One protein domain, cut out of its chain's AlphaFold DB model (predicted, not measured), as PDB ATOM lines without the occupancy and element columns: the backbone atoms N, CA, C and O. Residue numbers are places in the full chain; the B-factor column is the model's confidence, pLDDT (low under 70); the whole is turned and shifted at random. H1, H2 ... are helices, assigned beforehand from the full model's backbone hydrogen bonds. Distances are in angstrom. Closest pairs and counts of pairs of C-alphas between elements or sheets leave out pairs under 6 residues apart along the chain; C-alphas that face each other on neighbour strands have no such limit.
ATOM      1  N   LEU A  13    -120.348 -49.171 -71.712       95.25
ATOM      2  CA  LEU A  13    -119.449 -49.624 -70.651       95.25
ATOM      3  C   LEU A  13    -118.808 -48.432 -69.940       95.25
ATOM      4  O   LEU A  13    -118.830 -48.357 -68.707       95.25
ATOM      5  N   THR A  14    -118.282 -47.473 -70.701       95.06
ATOM      6  CA  THR A  14    -117.741 -46.220 -70.168       95.06
ATOM      7  C   THR A  14    -118.805 -45.455 -69.383       95.06
ATOM      8  O   THR A  14    -118.518 -44.944 -68.294       95.06
ATOM      9  N   TYR A  15    -120.041 -45.410 -69.888       94.56
ATOM     10  CA  TYR A  15    -121.181 -44.828 -69.184       94.56
ATOM     11  C   TYR A  15    -121.420 -45.509 -67.827       94.56
ATOM     12  O   TYR A  15    -121.394 -44.844 -66.787       94.56
ATOM     13  N   CYS A  16    -121.552 -46.840 -67.810       96.19
ATOM     14  CA  CYS A  16    -121.774 -47.603 -66.584       96.19
ATOM     15  C   CYS A  16    -120.636 -47.433 -65.576       96.19
ATOM     16  O   CYS A  16    -120.899 -47.236 -64.392       96.19
ATOM     17  N   ILE A  17    -119.373 -47.446 -66.025       97.19
ATOM     18  CA  ILE A  17    -118.202 -47.217 -65.163       97.19
ATOM     19  C   ILE A  17    -118.305 -45.859 -64.463       97.19
ATOM     20  O   ILE A  17    -118.066 -45.775 -63.257       97.19
ATOM     21  N   ARG A  18    -118.695 -44.799 -65.185       95.25
ATOM     22  CA  ARG A  18    -118.897 -43.464 -64.597       95.25
ATOM     23  C   ARG A  18    -120.033 -43.454 -63.573       95.25
ATOM     24  O   ARG A  18    -119.952 -42.704 -62.600       95.25
ATOM     25  N   GLY A  19    -121.048 -44.299 -63.751       94.69
ATOM     26  CA  GLY A  19    -122.147 -44.509 -62.805       94.69
ATOM     27  C   GLY A  19    -121.745 -45.201 -61.494       94.69
ATOM     28  O   GLY A  19    -122.449 -45.065 -60.492       94.69
ATOM     29  N   MET A  20    -120.596 -45.885 -61.443       97.50
ATOM     30  CA  MET A  20    -120.119 -46.612 -60.257       97.50
ATOM     31  C   MET A  20    -119.456 -45.685 -59.226       97.50
ATOM     32  O   MET A  20    -118.261 -45.779 -58.949       97.50
ATOM     33  N   ASN A  21    -120.233 -44.775 -58.639       95.50
ATOM     34  CA  ASN A  21    -119.750 -43.773 -57.685       95.50
ATOM     35  C   ASN A  21    -120.681 -43.620 -56.459       95.50
ATOM     36  O   ASN A  21    -121.645 -44.368 -56.293       95.50
ATOM     37  N   GLU A  22    -120.405 -42.655 -55.571       96.19
ATOM     38  CA  GLU A  22    -121.188 -42.463 -54.335       96.19
ATOM     39  C   GLU A  22    -122.675 -42.180 -54.606       96.19
ATOM     40  O   GLU A  22    -123.518 -42.606 -53.821       96.19
ATOM     41  N   ARG A  23    -123.027 -41.553 -55.738       95.94
ATOM     42  CA  ARG A  23    -124.428 -41.287 -56.101       95.94
ATOM     43  C   ARG A  23    -125.236 -42.569 -56.259       95.94
ATOM     44  O   ARG A  23    -126.417 -42.562 -55.922       95.94
ATOM     45  N   LEU A  24    -124.622 -43.667 -56.706       97.19
ATOM     46  CA  LEU A  24    -125.276 -44.977 -56.761       97.19
ATOM     47  C   LEU A  24    -125.642 -45.468 -55.355       97.19
ATOM     48  O   LEU A  24    -126.748 -45.958 -55.131       97.19
ATOM     49  N   ILE A  25    -124.756 -45.263 -54.377       97.56
ATOM     50  CA  ILE A  25    -125.002 -45.626 -52.976       97.56
ATOM     51  C   ILE A  25    -126.053 -44.712 -52.347       97.56
ATOM     52  O   ILE A  25    -126.972 -45.201 -51.691       97.56
ATOM     53  N   THR A  26    -125.971 -43.402 -52.587       97.00
ATOM     54  CA  THR A  26    -126.998 -42.445 -52.158       97.00
ATOM     55  C   THR A  26    -128.362 -42.818 -52.739       97.00
ATOM     56  O   THR A  26    -129.360 -42.831 -52.017       97.00
ATOM     57  N   HIS A  27    -128.418 -43.203 -54.016       96.56
ATOM     58  CA  HIS A  27    -129.654 -43.649 -54.646       96.56
ATOM     59  C   HIS A  27    -130.168 -44.963 -54.042       96.56
ATOM     60  O   HIS A  27    -131.358 -45.066 -53.761       96.56
ATOM     61  N   ALA A  28    -129.296 -45.928 -53.738       97.06
ATOM     62  CA  ALA A  28    -129.678 -47.171 -53.057       97.06
ATOM     63  C   ALA A  28    -130.300 -46.926 -51.672       97.06
ATOM     64  O   ALA A  28    -131.145 -47.696 -51.214       97.06
ATOM     65  N   GLN A  29    -129.896 -45.845 -51.001       97.06
ATOM     66  CA  GLN A  29    -130.437 -45.432 -49.708       97.06
ATOM     67  C   GLN A  29    -131.717 -44.598 -49.813       97.06
ATOM     68  O   GLN A  29    -132.423 -44.473 -48.807       97.06
ATOM     69  N   SER A  30    -132.014 -44.051 -50.994       96.56
ATOM     70  CA  SER A  30    -133.246 -43.312 -51.260       96.56
ATOM     71  C   SER A  30    -134.474 -44.215 -51.157       96.56
ATOM     72  O   SER A  30    -134.384 -45.443 -51.215       96.56
ATOM     73  N   GLU A  31    -135.649 -43.605 -51.035       95.75
ATOM     74  CA  GLU A  31    -136.906 -44.344 -51.000       95.75
ATOM     75  C   GLU A  31    -137.110 -45.209 -52.255       95.75
ATOM     76  O   GLU A  31    -137.442 -46.389 -52.132       95.75
ATOM     77  N   ALA A  32    -136.854 -44.659 -53.445       92.50
ATOM     78  CA  ALA A  32    -136.979 -45.385 -54.709       92.50
ATOM     79  C   ALA A  32    -136.029 -46.592 -54.764       92.50
ATOM     80  O   ALA A  32    -136.464 -47.716 -55.025       92.50
ATOM     81  N   GLY A  33    -134.753 -46.389 -54.420       95.56
ATOM     82  CA  GLY A  33    -133.759 -47.461 -54.423       95.56
ATOM     83  C   GLY A  33    -134.061 -48.561 -53.402       95.56
ATOM     84  O   GLY A  33    -134.004 -49.746 -53.728       95.56
ATOM     85  N   ARG A  34    -134.483 -48.195 -52.184       95.75
ATOM     86  CA  ARG A  34    -134.900 -49.168 -51.161       95.75
ATOM     87  C   ARG A  34    -136.130 -49.961 -51.586       95.75
ATOM     88  O   ARG A  34    -136.187 -51.165 -51.337       95.75
ATOM     89  N   ARG A  35    -137.115 -49.311 -52.218       95.38
ATOM     90  CA  ARG A  35    -138.298 -49.991 -52.768       95.38
ATOM     91  C   ARG A  35    -137.892 -51.007 -53.837       95.38
ATOM     92  O   ARG A  35    -138.346 -52.147 -53.759       95.38
ATOM     93  N   PHE A  36    -137.001 -50.635 -54.758       95.25
ATOM     94  CA  PHE A  36    -136.476 -51.547 -55.779       95.25
ATOM     95  C   PHE A  36    -135.762 -52.755 -55.157       95.25
ATOM     96  O   PHE A  36    -136.122 -53.894 -55.445       95.25
ATOM     97  N   LEU A  37    -134.804 -52.533 -54.249       95.50
ATOM     98  CA  LEU A  37    -134.048 -53.616 -53.603       95.50
ATOM     99  C   LEU A  37    -134.960 -54.556 -52.798       95.50
ATOM    100  O   LEU A  37    -134.790 -55.775 -52.833       95.50
ATOM    101  N   LYS A  38    -135.976 -54.010 -52.118       94.69
ATOM    102  CA  LYS A  38    -136.981 -54.800 -51.391       94.69
ATOM    103  C   LYS A  38    -137.847 -55.643 -52.328       94.69
ATOM    104  O   LYS A  38    -138.187 -56.771 -51.972       94.69
ATOM    105  N   LEU A  39    -138.226 -55.109 -53.490       94.44
ATOM    106  CA  LEU A  39    -138.962 -55.859 -54.506       94.44
ATOM    107  C   LEU A  39    -138.102 -57.004 -55.047       94.44
ATOM    108  O   LEU A  39    -138.535 -58.153 -55.031       94.44
ATOM    109  N   TRP A  40    -136.860 -56.713 -55.428       94.44
ATOM    110  CA  TRP A  40    -135.944 -57.704 -55.987       94.44
ATOM    111  C   TRP A  40    -135.521 -58.787 -54.997       94.44
ATOM    112  O   TRP A  40    -135.304 -59.920 -55.413       94.44
ATOM    113  N   LYS A  41    -135.525 -58.506 -53.688       93.31
ATOM    114  CA  LYS A  41    -135.405 -59.522 -52.623       93.31
ATOM    115  C   LYS A  41    -136.468 -60.622 -52.682       93.31
ATOM    116  O   LYS A  41    -136.232 -61.712 -52.175       93.31
ATOM    117  N   ARG A  42    -137.626 -60.358 -53.291       91.81
ATOM    118  CA  ARG A  42    -138.686 -61.360 -53.490       91.81
ATOM    119  C   ARG A  42    -138.521 -62.157 -54.783       91.81
ATOM    120  O   ARG A  42    -139.107 -63.224 -54.889       91.81
ATOM    121  N   ILE A  43    -137.780 -61.618 -55.750       92.75
ATOM    122  CA  ILE A  43    -137.648 -62.171 -57.104       92.75
ATOM    123  C   ILE A  43    -136.374 -63.006 -57.214       92.75
ATOM    124  O   ILE A  43    -136.413 -64.125 -57.710       92.75
ATOM    125  N   SER A  44    -135.253 -62.479 -56.719       91.38
ATOM    126  CA  SER A  44    -133.965 -63.165 -56.735       91.38
ATOM    127  C   SER A  44    -133.486 -63.467 -55.308       91.38
ATOM    128  O   SER A  44    -133.383 -62.552 -54.481       91.38
ATOM    129  N   PRO A  45    -133.128 -64.729 -55.005       86.25
ATOM    130  CA  PRO A  45    -132.522 -65.083 -53.724       86.25
ATOM    131  C   PRO A  45    -131.068 -64.590 -53.614       86.25
ATOM    132  O   PRO A  45    -130.552 -64.387 -52.509       86.25
ATOM    133  N   SER A  46    -130.390 -64.343 -54.736       94.94
ATOM    134  CA  SER A  46    -128.971 -63.998 -54.774       94.94
ATOM    135  C   SER A  46    -128.747 -62.512 -54.497       94.94
ATOM    136  O   SER A  46    -129.286 -61.642 -55.174       94.94
ATOM    137  N   VAL A  47    -127.922 -62.183 -53.497       94.50
ATOM    138  CA  VAL A  47    -127.494 -60.786 -53.259       94.50
ATOM    139  C   VAL A  47    -126.760 -60.236 -54.482       94.50
ATOM    140  O   VAL A  47    -126.919 -59.071 -54.827       94.50
ATOM    141  N   HIS A  48    -125.987 -61.086 -55.154       94.31
ATOM    142  CA  HIS A  48    -125.211 -60.717 -56.329       94.31
ATOM    143  C   HIS A  48    -126.111 -60.282 -57.493       94.31
ATOM    144  O   HIS A  48    -125.938 -59.193 -58.033       94.31
ATOM    145  N   GLU A  49    -127.121 -61.088 -57.825       94.56
ATOM    146  CA  GLU A  49    -128.098 -60.747 -58.866       94.56
ATOM    147  C   GLU A  49    -128.883 -59.487 -58.498       94.56
ATOM    148  O   GLU A  49    -128.995 -58.581 -59.314       94.56
ATOM    149  N   ARG A  50    -129.336 -59.358 -57.244       96.50
ATOM    150  CA  ARG A  50    -130.043 -58.154 -56.774       96.50
ATOM    151  C   ARG A  50    -129.231 -56.878 -56.969       96.50
ATOM    152  O   ARG A  50    -129.785 -55.856 -57.366       96.50
ATOM    153  N   ILE A  51    -127.926 -56.927 -56.700       97.38
ATOM    154  CA  ILE A  51    -127.030 -55.787 -56.922       97.38
ATOM    155  C   ILE A  51    -126.848 -55.524 -58.416       97.38
ATOM    156  O   ILE A  51    -126.875 -54.365 -58.819       97.38
ATOM    157  N   ARG A  52    -126.684 -56.565 -59.239       97.38
ATOM    158  CA  ARG A  52    -126.555 -56.425 -60.696       97.38
ATOM    159  C   ARG A  52    -127.774 -55.745 -61.305       97.38
ATOM    160  O   ARG A  52    -127.620 -54.744 -62.000       97.38
ATOM    161  N   GLU A  53    -128.971 -56.215 -60.971       96.75
ATOM    162  CA  GLU A  53    -130.211 -55.615 -61.471       96.75
ATOM    163  C   GLU A  53    -130.434 -54.208 -60.905       96.75
ATOM    164  O   GLU A  53    -130.964 -53.338 -61.591       96.75
ATOM    165  N   PHE A  54    -129.968 -53.933 -59.682       97.56
ATOM    166  CA  PHE A  54    -129.981 -52.576 -59.136       97.56
ATOM    167  C   PHE A  54    -129.039 -51.625 -59.889       97.56
ATOM    168  O   PHE A  54    -129.409 -50.479 -60.139       97.56
ATOM    169  N   ILE A  55    -127.839 -52.080 -60.267       97.56
ATOM    170  CA  ILE A  55    -126.902 -51.298 -61.087       97.56
ATOM    171  C   ILE A  55    -127.515 -51.014 -62.459       97.56
ATOM    172  O   ILE A  55    -127.428 -49.876 -62.919       97.56
ATOM    173  N   LEU A  56    -128.154 -52.007 -63.087       97.00
ATOM    174  CA  LEU A  56    -128.872 -51.811 -64.345       97.00
ATOM    175  C   LEU A  56    -129.968 -50.756 -64.179       97.00
ATOM    176  O   LEU A  56    -129.923 -49.729 -64.845       97.00
ATOM    177  N   TYR A  57    -130.872 -50.939 -63.214       95.31
ATOM    178  CA  TYR A  57    -131.939 -49.980 -62.917       95.31
ATOM    179  C   TYR A  57    -131.424 -48.554 -62.704       95.31
ATOM    180  O   TYR A  57    -131.962 -47.607 -63.282       95.31
ATOM    181  N   TYR A  58    -130.372 -48.397 -61.897       95.81
ATOM    182  CA  TYR A  58    -129.750 -47.103 -61.650       95.81
ATOM    183  C   TYR A  58    -129.266 -46.473 -62.961       95.81
ATOM    184  O   TYR A  58    -129.649 -45.350 -63.279       95.81
ATOM    185  N   ASN A  59    -128.473 -47.198 -63.751       94.62
ATOM    186  CA  ASN A  59    -127.941 -46.670 -65.005       94.62
ATOM    187  C   ASN A  59    -129.060 -46.365 -66.014       94.62
ATOM    188  O   ASN A  59    -129.045 -45.293 -66.610       94.62
ATOM    189  N   SER A  60    -130.082 -47.214 -66.135       91.56
ATOM    190  CA  SER A  60    -131.244 -46.977 -67.001       91.56
ATOM    191  C   SER A  60    -132.008 -45.703 -66.620       91.56
ATOM    192  O   SER A  60    -132.388 -44.924 -67.497       91.56
ATOM    193  N   ALA A  61    -132.217 -45.459 -65.322       87.88
ATOM    194  CA  ALA A  61    -132.928 -44.277 -64.838       87.88
ATOM    195  C   ALA A  61    -132.154 -42.981 -65.123       87.88
ATOM    196  O   ALA A  61    -132.733 -41.995 -65.582       87.88
ATOM    197  N   PHE A  62    -130.842 -42.981 -64.885       87.06
ATOM    198  CA  PHE A  62    -129.997 -41.822 -65.174       87.06
ATOM    199  C   PHE A  62    -129.748 -41.635 -66.674       87.06
ATOM    200  O   PHE A  62    -129.535 -40.505 -67.107       87.06
ATOM    201  N   MET A  63    -129.828 -42.696 -67.478       88.44
ATOM    202  CA  MET A  63    -129.749 -42.612 -68.935       88.44
ATOM    203  C   MET A  63    -130.965 -41.877 -69.492       88.44
ATOM    204  O   MET A  63    -130.808 -40.908 -70.228       88.44
ATOM    205  N   ALA A  64    -132.174 -42.254 -69.062       83.94
ATOM    206  CA  ALA A  64    -133.395 -41.538 -69.427       83.94
ATOM    207  C   ALA A  64    -133.317 -40.044 -69.057       83.94
ATOM    208  O   ALA A  64    -133.640 -39.184 -69.873       83.94
ATOM    209  N   GLN A  65    -132.803 -39.725 -67.862       82.38
ATOM    210  CA  GLN A  65    -132.604 -38.336 -67.431       82.38
ATOM    211  C   GLN A  65    -131.573 -37.582 -68.279       82.38
ATOM    212  O   GLN A  65    -131.818 -36.433 -68.638       82.38
ATOM    213  N   ALA A  66    -130.433 -38.205 -68.599       79.19
ATOM    214  CA  ALA A  66    -129.378 -37.595 -69.412       79.19
ATOM    215  C   ALA A  66    -129.866 -37.245 -70.824       79.19
ATOM    216  O   ALA A  66    -129.440 -36.249 -71.397       79.19
ATOM    217  N   LEU A  67    -130.808 -38.029 -71.342       78.00
ATOM    218  CA  LEU A  67    -131.453 -37.801 -72.629       78.00
ATOM    219  C   LEU A  67    -132.639 -36.819 -72.555       78.00
ATOM    220  O   LEU A  67    -133.331 -36.602 -73.544       78.00
ATOM    221  N   GLY A  68    -132.882 -36.204 -71.392       75.06
ATOM    222  CA  GLY A  68    -133.936 -35.202 -71.200       75.06
ATOM    223  C   GLY A  68    -135.334 -35.782 -70.957       75.06
ATOM    224  O   GLY A  68    -136.311 -35.032 -70.882       75.06
ATOM    225  N   TYR A  69    -135.456 -37.098 -70.780       72.88
ATOM    226  CA  TYR A  69    -136.727 -37.764 -70.509       72.88
ATOM    227  C   TYR A  69    -136.958 -37.837 -68.999       72.88
ATOM    228  O   TYR A  69    -136.533 -38.762 -68.308       72.88
ATOM    229  N   THR A  70    -137.626 -36.815 -68.466       64.00
ATOM    230  CA  THR A  70    -138.111 -36.814 -67.078       64.00
ATOM    231  C   THR A  70    -139.570 -37.264 -67.019       64.00
ATOM    232  O   THR A  70    -140.310 -37.146 -67.995       64.00
ATOM    233  N   THR A  71    -140.013 -37.751 -65.857       57.66
ATOM    234  CA  THR A  71    -141.365 -38.300 -65.627       57.66
ATOM    235  C   THR A  71    -142.516 -37.316 -65.872       57.66
ATOM    236  O   THR A  71    -143.670 -37.727 -65.853       57.66
ATOM    237  N   ASN A  72    -142.221 -36.030 -66.089       61.50
ATOM    238  CA  ASN A  72    -143.213 -34.984 -66.348       61.50
ATOM    239  C   ASN A  72    -143.366 -34.650 -67.839       61.50
ATOM    240  O   ASN A  72    -144.141 -33.758 -68.184       61.50
ATOM    241  N   ASN A  73    -142.621 -35.319 -68.721       62.16
ATOM    242  CA  ASN A  73    -142.686 -35.053 -70.149       62.16
ATOM    243  C   ASN A  73    -143.802 -35.898 -70.785       62.16
ATOM    244  O   ASN A  73    -143.790 -37.122 -70.653       62.16
ATOM    245  N   LYS A  74    -144.770 -35.261 -71.460       65.88
ATOM    246  CA  LYS A  74    -145.878 -35.965 -72.142       65.88
ATOM    247  C   LYS A  74    -145.364 -36.978 -73.170       65.88
ATOM    248  O   LYS A  74    -145.975 -38.026 -73.333       65.88
ATOM    249  N   ASP A  75    -144.199 -36.702 -73.745       69.12
ATOM    250  CA  ASP A  75    -143.576 -37.527 -74.779       69.12
ATOM    251  C   ASP A  75    -142.632 -38.596 -74.191       69.12
ATOM    252  O   ASP A  75    -142.025 -39.373 -74.924       69.12
ATOM    253  N   ALA A  76    -142.486 -38.667 -72.856       72.31
ATOM    254  CA  ALA A  76    -141.597 -39.636 -72.215       72.31
ATOM    255  C   ALA A  76    -142.001 -41.081 -72.534       72.31
ATOM    256  O   ALA A  76    -141.129 -41.919 -72.724       72.31
ATOM    257  N   PHE A  77    -143.300 -41.383 -72.610       78.44
ATOM    258  CA  PHE A  77    -143.757 -42.736 -72.930       78.44
ATOM    259  C   PHE A  77    -143.342 -43.155 -74.345       78.44
ATOM    260  O   PHE A  77    -142.733 -44.211 -74.515       78.44
ATOM    261  N   ASP A  78    -143.607 -42.311 -75.341       79.75
ATOM    262  CA  ASP A  78    -143.299 -42.607 -76.744       79.75
ATOM    263  C   ASP A  78    -141.797 -42.774 -76.966       79.75
ATOM    264  O   ASP A  78    -141.364 -43.650 -77.712       79.75
ATOM    265  N   VAL A  79    -140.977 -41.989 -76.266       76.81
ATOM    266  CA  VAL A  79    -139.528 -42.129 -76.386       76.81
ATOM    267  C   VAL A  79    -139.013 -43.363 -75.651       76.81
ATOM    268  O   VAL A  79    -138.246 -44.130 -76.232       76.81
ATOM    269  N   LEU A  80    -139.449 -43.607 -74.414       80.38
ATOM    270  CA  LEU A  80    -139.018 -44.774 -73.637       80.38
ATOM    271  C   LEU A  80    -139.504 -46.103 -74.239       80.38
ATOM    272  O   LEU A  80    -138.964 -47.152 -73.900       80.38
ATOM    273  N   THR A  81    -140.502 -46.063 -75.125       83.50
ATOM    274  CA  THR A  81    -140.984 -47.218 -75.902       83.50
ATOM    275  C   THR A  81    -140.516 -47.207 -77.358       83.50
ATOM    276  O   THR A  81    -140.804 -48.146 -78.102       83.50
ATOM    277  N   SER A  82    -139.761 -46.185 -77.775       85.31
ATOM    278  CA  SER A  82    -139.223 -46.114 -79.130       85.31
ATOM    279  C   SER A  82    -138.226 -47.254 -79.381       85.31
ATOM    280  O   SER A  82    -137.453 -47.595 -78.478       85.31
ATOM    281  N   PRO A  83    -138.176 -47.818 -80.605       87.75
ATOM    282  CA  PRO A  83    -137.234 -48.887 -80.946       87.75
ATOM    283  C   PRO A  83    -135.787 -48.538 -80.589       87.75
ATOM    284  O   PRO A  83    -135.083 -49.338 -79.988       87.75
ATOM    285  N   MET A  84    -135.384 -47.295 -80.850       83.44
ATOM    286  CA  MET A  84    -134.034 -46.813 -80.574       83.44
ATOM    287  C   MET A  84    -133.702 -46.766 -79.074       83.44
ATOM    288  O   MET A  84    -132.605 -47.152 -78.676       83.44
ATOM    289  N   PHE A  85    -134.624 -46.309 -78.217       86.50
ATOM    290  CA  PHE A  85    -134.378 -46.337 -76.772       86.50
ATOM    291  C   PHE A  85    -134.334 -47.773 -76.245       86.50
ATOM    292  O   PHE A  85    -133.526 -48.082 -75.371       86.50
ATOM    293  N   MET A  86    -135.180 -48.652 -76.786       89.50
ATOM    294  CA  MET A  86    -135.200 -50.067 -76.424       89.50
ATOM    295  C   MET A  86    -133.907 -50.782 -76.835       89.50
ATOM    296  O   MET A  86    -133.385 -51.566 -76.047       89.50
ATOM    297  N   GLU A  87    -133.354 -50.473 -78.010       91.00
ATOM    298  CA  GLU A  87    -132.040 -50.955 -78.453       91.00
ATOM    299  C   GLU A  87    -130.930 -50.499 -77.500       91.00
ATOM    300  O   GLU A  87    -130.160 -51.326 -77.014       91.00
ATOM    301  N   LEU A  88    -130.898 -49.211 -77.142       89.88
ATOM    302  CA  LEU A  88    -129.912 -48.688 -76.196       89.88
ATOM    303  C   LEU A  88    -130.068 -49.297 -74.790       89.88
ATOM    304  O   LEU A  88    -129.078 -49.618 -74.137       89.88
ATOM    305  N   GLN A  89    -131.300 -49.489 -74.310       92.19
ATOM    306  CA  GLN A  89    -131.557 -50.196 -73.049       92.19
ATOM    307  C   GLN A  89    -131.078 -51.644 -73.093       92.19
ATOM    308  O   GLN A  89    -130.569 -52.144 -72.091       92.19
ATOM    309  N   HIS A  90    -131.244 -52.320 -74.230       94.31
ATOM    310  CA  HIS A  90    -130.775 -53.685 -74.404       94.31
ATOM    311  C   HIS A  90    -129.244 -53.752 -74.365       94.31
ATOM    312  O   HIS A  90    -128.693 -54.531 -73.591       94.31
ATOM    313  N   GLU A  91    -128.560 -52.863 -75.093       94.31
ATOM    314  CA  GLU A  91    -127.098 -52.746 -75.056       94.31
ATOM    315  C   GLU A  91    -126.584 -52.443 -73.638       94.31
ATOM    316  O   GLU A  91    -125.602 -53.033 -73.175       94.31
ATOM    317  N   LEU A  92    -127.273 -51.561 -72.907       95.19
ATOM    318  CA  LEU A  92    -126.953 -51.241 -71.519       95.19
ATOM    319  C   LEU A  92    -127.124 -52.460 -70.599       95.19
ATOM    320  O   LEU A  92    -126.267 -52.715 -69.748       95.19
ATOM    321  N   ALA A  93    -128.213 -53.215 -70.762       97.00
ATOM    322  CA  ALA A  93    -128.479 -54.424 -69.989       97.00
ATOM    323  C   ALA A  93    -127.398 -55.484 -70.220       97.00
ATOM    324  O   ALA A  93    -126.793 -55.958 -69.253       97.00
ATOM    325  N   ASP A  94    -127.085 -55.770 -71.484       97.62
ATOM    326  CA  ASP A  94    -126.021 -56.696 -71.869       97.62
ATOM    327  C   ASP A  94    -124.674 -56.251 -71.300       97.62
ATOM    328  O   ASP A  94    -123.953 -57.046 -70.693       97.62
ATOM    329  N   THR A  95    -124.365 -54.958 -71.400       97.31
ATOM    330  CA  THR A  95    -123.139 -54.379 -70.847       97.31
ATOM    331  C   THR A  95    -123.036 -54.615 -69.344       97.31
ATOM    332  O   THR A  95    -122.000 -55.092 -68.868       97.31
ATOM    333  N   VAL A  96    -124.087 -54.307 -68.578       97.88
ATOM    334  CA  VAL A  96    -124.091 -54.501 -67.120       97.88
ATOM    335  C   VAL A  96    -123.977 -55.979 -66.766       97.88
ATOM    336  O   VAL A  96    -123.235 -56.328 -65.846       97.88
ATOM    337  N   HIS A  97    -124.688 -56.854 -67.477       97.44
ATOM    338  CA  HIS A  97    -124.691 -58.285 -67.190       97.44
ATOM    339  C   HIS A  97    -123.351 -58.950 -67.499       97.44
ATOM    340  O   HIS A  97    -122.856 -59.708 -66.668       97.44
ATOM    341  N   GLN A  98    -122.740 -58.622 -68.636       98.06
ATOM    342  CA  GLN A  98    -121.456 -59.181 -69.063       98.06
ATOM    343  C   GLN A  98    -120.271 -58.624 -68.264       98.06
ATOM    344  O   GLN A  98    -119.274 -59.316 -68.078       98.06
ATOM    345  N   ASN A  99    -120.371 -57.388 -67.759       98.19
ATOM    346  CA  ASN A  99    -119.261 -56.690 -67.102       98.19
ATOM    347  C   ASN A  99    -119.490 -56.454 -65.605       98.19
ATOM    348  O   ASN A  99    -118.812 -55.614 -65.006       98.19
ATOM    349  N   PHE A 100    -120.430 -57.167 -64.979       97.44
ATOM    350  CA  PHE A 100    -120.827 -56.909 -63.594       97.44
ATOM    351  C   PHE A 100    -119.637 -56.875 -62.626       97.44
ATOM    352  O   PHE A 100    -119.501 -55.917 -61.866       97.44
ATOM    353  N   ASP A 101    -118.748 -57.869 -62.679       97.25
ATOM    354  CA  ASP A 101    -117.595 -57.945 -61.775       97.25
ATOM    355  C   ASP A 101    -116.658 -56.747 -61.946       97.25
ATOM    356  O   ASP A 101    -116.204 -56.147 -60.966       97.25
ATOM    357  N   LEU A 102    -116.419 -56.340 -63.195       97.88
ATOM    358  CA  LEU A 102    -115.634 -55.156 -63.513       97.88
ATOM    359  C   LEU A 102    -116.307 -53.897 -62.959       97.88
ATOM    360  O   LEU A 102    -115.643 -53.109 -62.287       97.88
ATOM    361  N   LEU A 103    -117.602 -53.702 -63.199       98.06
ATOM    362  CA  LEU A 103    -118.350 -52.543 -62.705       98.06
ATOM    363  C   LEU A 103    -118.341 -52.496 -61.175       98.06
ATOM    364  O   LEU A 103    -117.991 -51.481 -60.571       98.06
ATOM    365  N   PHE A 104    -118.637 -53.617 -60.526       97.44
ATOM    366  CA  PHE A 104    -118.637 -53.724 -59.073       97.44
ATOM    367  C   PHE A 104    -117.238 -53.497 -58.477       97.44
ATOM    368  O   PHE A 104    -117.103 -52.935 -57.381       97.44
ATOM    369  N   SER A 105    -116.171 -53.845 -59.210       97.31
ATOM    370  CA  SER A 105    -114.788 -53.559 -58.813       97.31
ATOM    371  C   SER A 105    -114.482 -52.056 -58.712       97.31
ATOM    372  O   SER A 105    -113.651 -51.675 -57.884       97.31
ATOM    373  N   LYS A 106    -115.179 -51.205 -59.485       98.19
ATOM    374  CA  LYS A 106    -114.977 -49.743 -59.501       98.19
ATOM    375  C   LYS A 106    -115.475 -49.044 -58.239       98.19
ATOM    376  O   LYS A 106    -114.981 -47.972 -57.905       98.19
ATOM    377  N   LEU A 107    -116.395 -49.665 -57.503       97.81
ATOM    378  CA  LEU A 107    -116.799 -49.182 -56.184       97.81
ATOM    379  C   LEU A 107    -115.674 -49.384 -55.165       97.81
ATOM    380  O   LEU A 107    -114.939 -50.370 -55.195       97.81
ATOM    381  N   THR A 108    -115.575 -48.504 -54.176       98.06
ATOM    382  CA  THR A 108    -114.680 -48.748 -53.039       98.06
ATOM    383  C   THR A 108    -115.173 -49.935 -52.206       98.06
ATOM    384  O   THR A 108    -116.355 -50.294 -52.209       98.06
ATOM    385  N   ARG A 109    -114.284 -50.531 -51.400       97.62
ATOM    386  CA  ARG A 109    -114.659 -51.611 -50.468       97.62
ATOM    387  C   ARG A 109    -115.810 -51.202 -49.540       97.62
ATOM    388  O   ARG A 109    -116.675 -52.024 -49.248       97.62
ATOM    389  N   GLN A 110    -115.829 -49.952 -49.078       97.62
ATOM    390  CA  GLN A 110    -116.890 -49.443 -48.209       97.62
ATOM    391  C   GLN A 110    -118.229 -49.350 -48.949       97.62
ATOM    392  O   GLN A 110    -119.248 -49.785 -48.417       97.62
ATOM    393  N   GLN A 111    -118.227 -48.830 -50.178       97.94
ATOM    394  CA  GLN A 111    -119.425 -48.723 -51.014       97.94
ATOM    395  C   GLN A 111    -120.004 -50.102 -51.342       97.94
ATOM    396  O   GLN A 111    -121.195 -50.324 -51.133       97.94
ATOM    397  N   ARG A 112    -119.154 -51.064 -51.732       97.69
ATOM    398  CA  ARG A 112    -119.570 -52.458 -51.953       97.69
ATOM    399  C   ARG A 112    -120.261 -53.055 -50.729       97.69
ATOM    400  O   ARG A 112    -121.358 -53.586 -50.854       97.69
ATOM    401  N   ARG A 113    -119.663 -52.911 -49.539       97.25
ATOM    402  CA  ARG A 113    -120.244 -53.422 -48.283       97.25
ATOM    403  C   ARG A 113    -121.595 -52.787 -47.965       97.25
ATOM    404  O   ARG A 113    -122.506 -53.494 -47.550       97.25
ATOM    405  N   LYS A 114    -121.732 -51.470 -48.157       96.88
ATOM    406  CA  LYS A 114    -123.011 -50.769 -47.966       96.88
ATOM    407  C   LYS A 114    -124.077 -51.320 -48.914       96.88
ATOM    408  O   LYS A 114    -125.173 -51.638 -48.465       96.88
ATOM    409  N   LEU A 115    -123.750 -51.462 -50.198       96.50
ATOM    410  CA  LEU A 115    -124.694 -51.947 -51.203       96.50
ATOM    411  C   LEU A 115    -125.099 -53.404 -50.952       96.50
ATOM    412  O   LEU A 115    -126.280 -53.722 -51.006       96.50
ATOM    413  N   GLN A 116    -124.146 -54.259 -50.577       96.94
ATOM    414  CA  GLN A 116    -124.413 -55.637 -50.156       96.94
ATOM    415  C   GLN A 116    -125.333 -55.707 -48.939       96.94
ATOM    416  O   GLN A 116    -126.274 -56.491 -48.943       96.94
ATOM    417  N   ALA A 117    -125.110 -54.869 -47.924       96.19
ATOM    418  CA  ALA A 117    -125.969 -54.829 -46.743       96.19
ATOM    419  C   ALA A 117    -127.397 -54.358 -47.067       96.19
ATOM    420  O   ALA A 117    -128.351 -54.855 -46.480       96.19
ATOM    421  N   LEU A 118    -127.552 -53.415 -48.002       95.62
ATOM    422  CA  LEU A 118    -128.866 -52.950 -48.459       95.62
ATOM    423  C   LEU A 118    -129.586 -53.991 -49.324       95.62
ATOM    424  O   LEU A 118    -130.813 -54.065 -49.295       95.62
ATOM    425  N   ALA A 119    -128.830 -54.763 -50.102       93.94
ATOM    426  CA  ALA A 119    -129.365 -55.774 -50.996       93.94
ATOM    427  C   ALA A 119    -129.652 -57.113 -50.303       93.94
ATOM    428  O   ALA A 119    -130.406 -57.890 -50.877       93.94
ATOM    429  N   ALA A 120    -129.080 -57.389 -49.123       90.62
ATOM    430  CA  ALA A 120    -129.244 -58.631 -48.354       90.62
ATOM    431  C   ALA A 120    -130.676 -58.846 -47.851       90.62
ATOM    432  O   ALA A 120    -131.265 -59.907 -48.165       90.62
TER     433      ALA A 120
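What this domain is: This is residues 13 to 120 of the 120 residues of an uncharacterized protein of Delftia sp. K82 (UniProt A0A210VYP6). The long helix H4 runs through the middle of the domain, with H6 packed along one side of it, running back, and H2, H3 and H8 grouped on the opposite side. H1 and H7 pack together beside one end of H6, while the small helix H5 lies at the other end of H6. The printed part has 108 residues with eight named helices, H1 to H8 in chain order, and no named strand: all helix. It is compact, with a radius of gyration of the C-alphas of 13.9 A and spans of 39 by 27 by 24 A.

Where its parts are: H4, residues 47 to 66, runs 28.3 A from C-alpha 47 at (-127.494, -60.786, -53.259) to C-alpha 66 at (-129.378, -37.595, -69.412). H6 is residues 83 to 98, 22.3 A; H3 is 31 to 43, 18.9 A; H8 is 109 to 119, 15.3 A. H1 is residues 13 to 19, H2 22 to 29, H5 76 to 80 and H7 100 to 106.

How they stand to each other: H4 is the hub, touching H2, H3, H6 and H8. Its residues 52 to 60 touch H6 at a shallow tilt of 34 degrees, only just short of steep, opposite ways; the closest C-alphas, of Leu 56 and Val 96, are 6.1 A apart. H3 and H4 form a helical hairpin at 41 degrees, with the C-alphas of Trp 40 and Arg 50 closest at 6.0 A. H8 touches H4 about perpendicular, at 81 degrees, closest at the C-alphas of Val 47 and Ala 119, 5.8 A. Every O i to N i+4 pair is within hydrogen-bond range in H1, H2, H4, H5, H6, H7 and H8; in H3 it is 7 of 9.

The domain as a whole: The C-alphas farthest apart, of Lys 74 and Arg 109, are 41.1 A apart. The printed part has no cut and no long link. Residues 70 to 75 have pLDDT under 70.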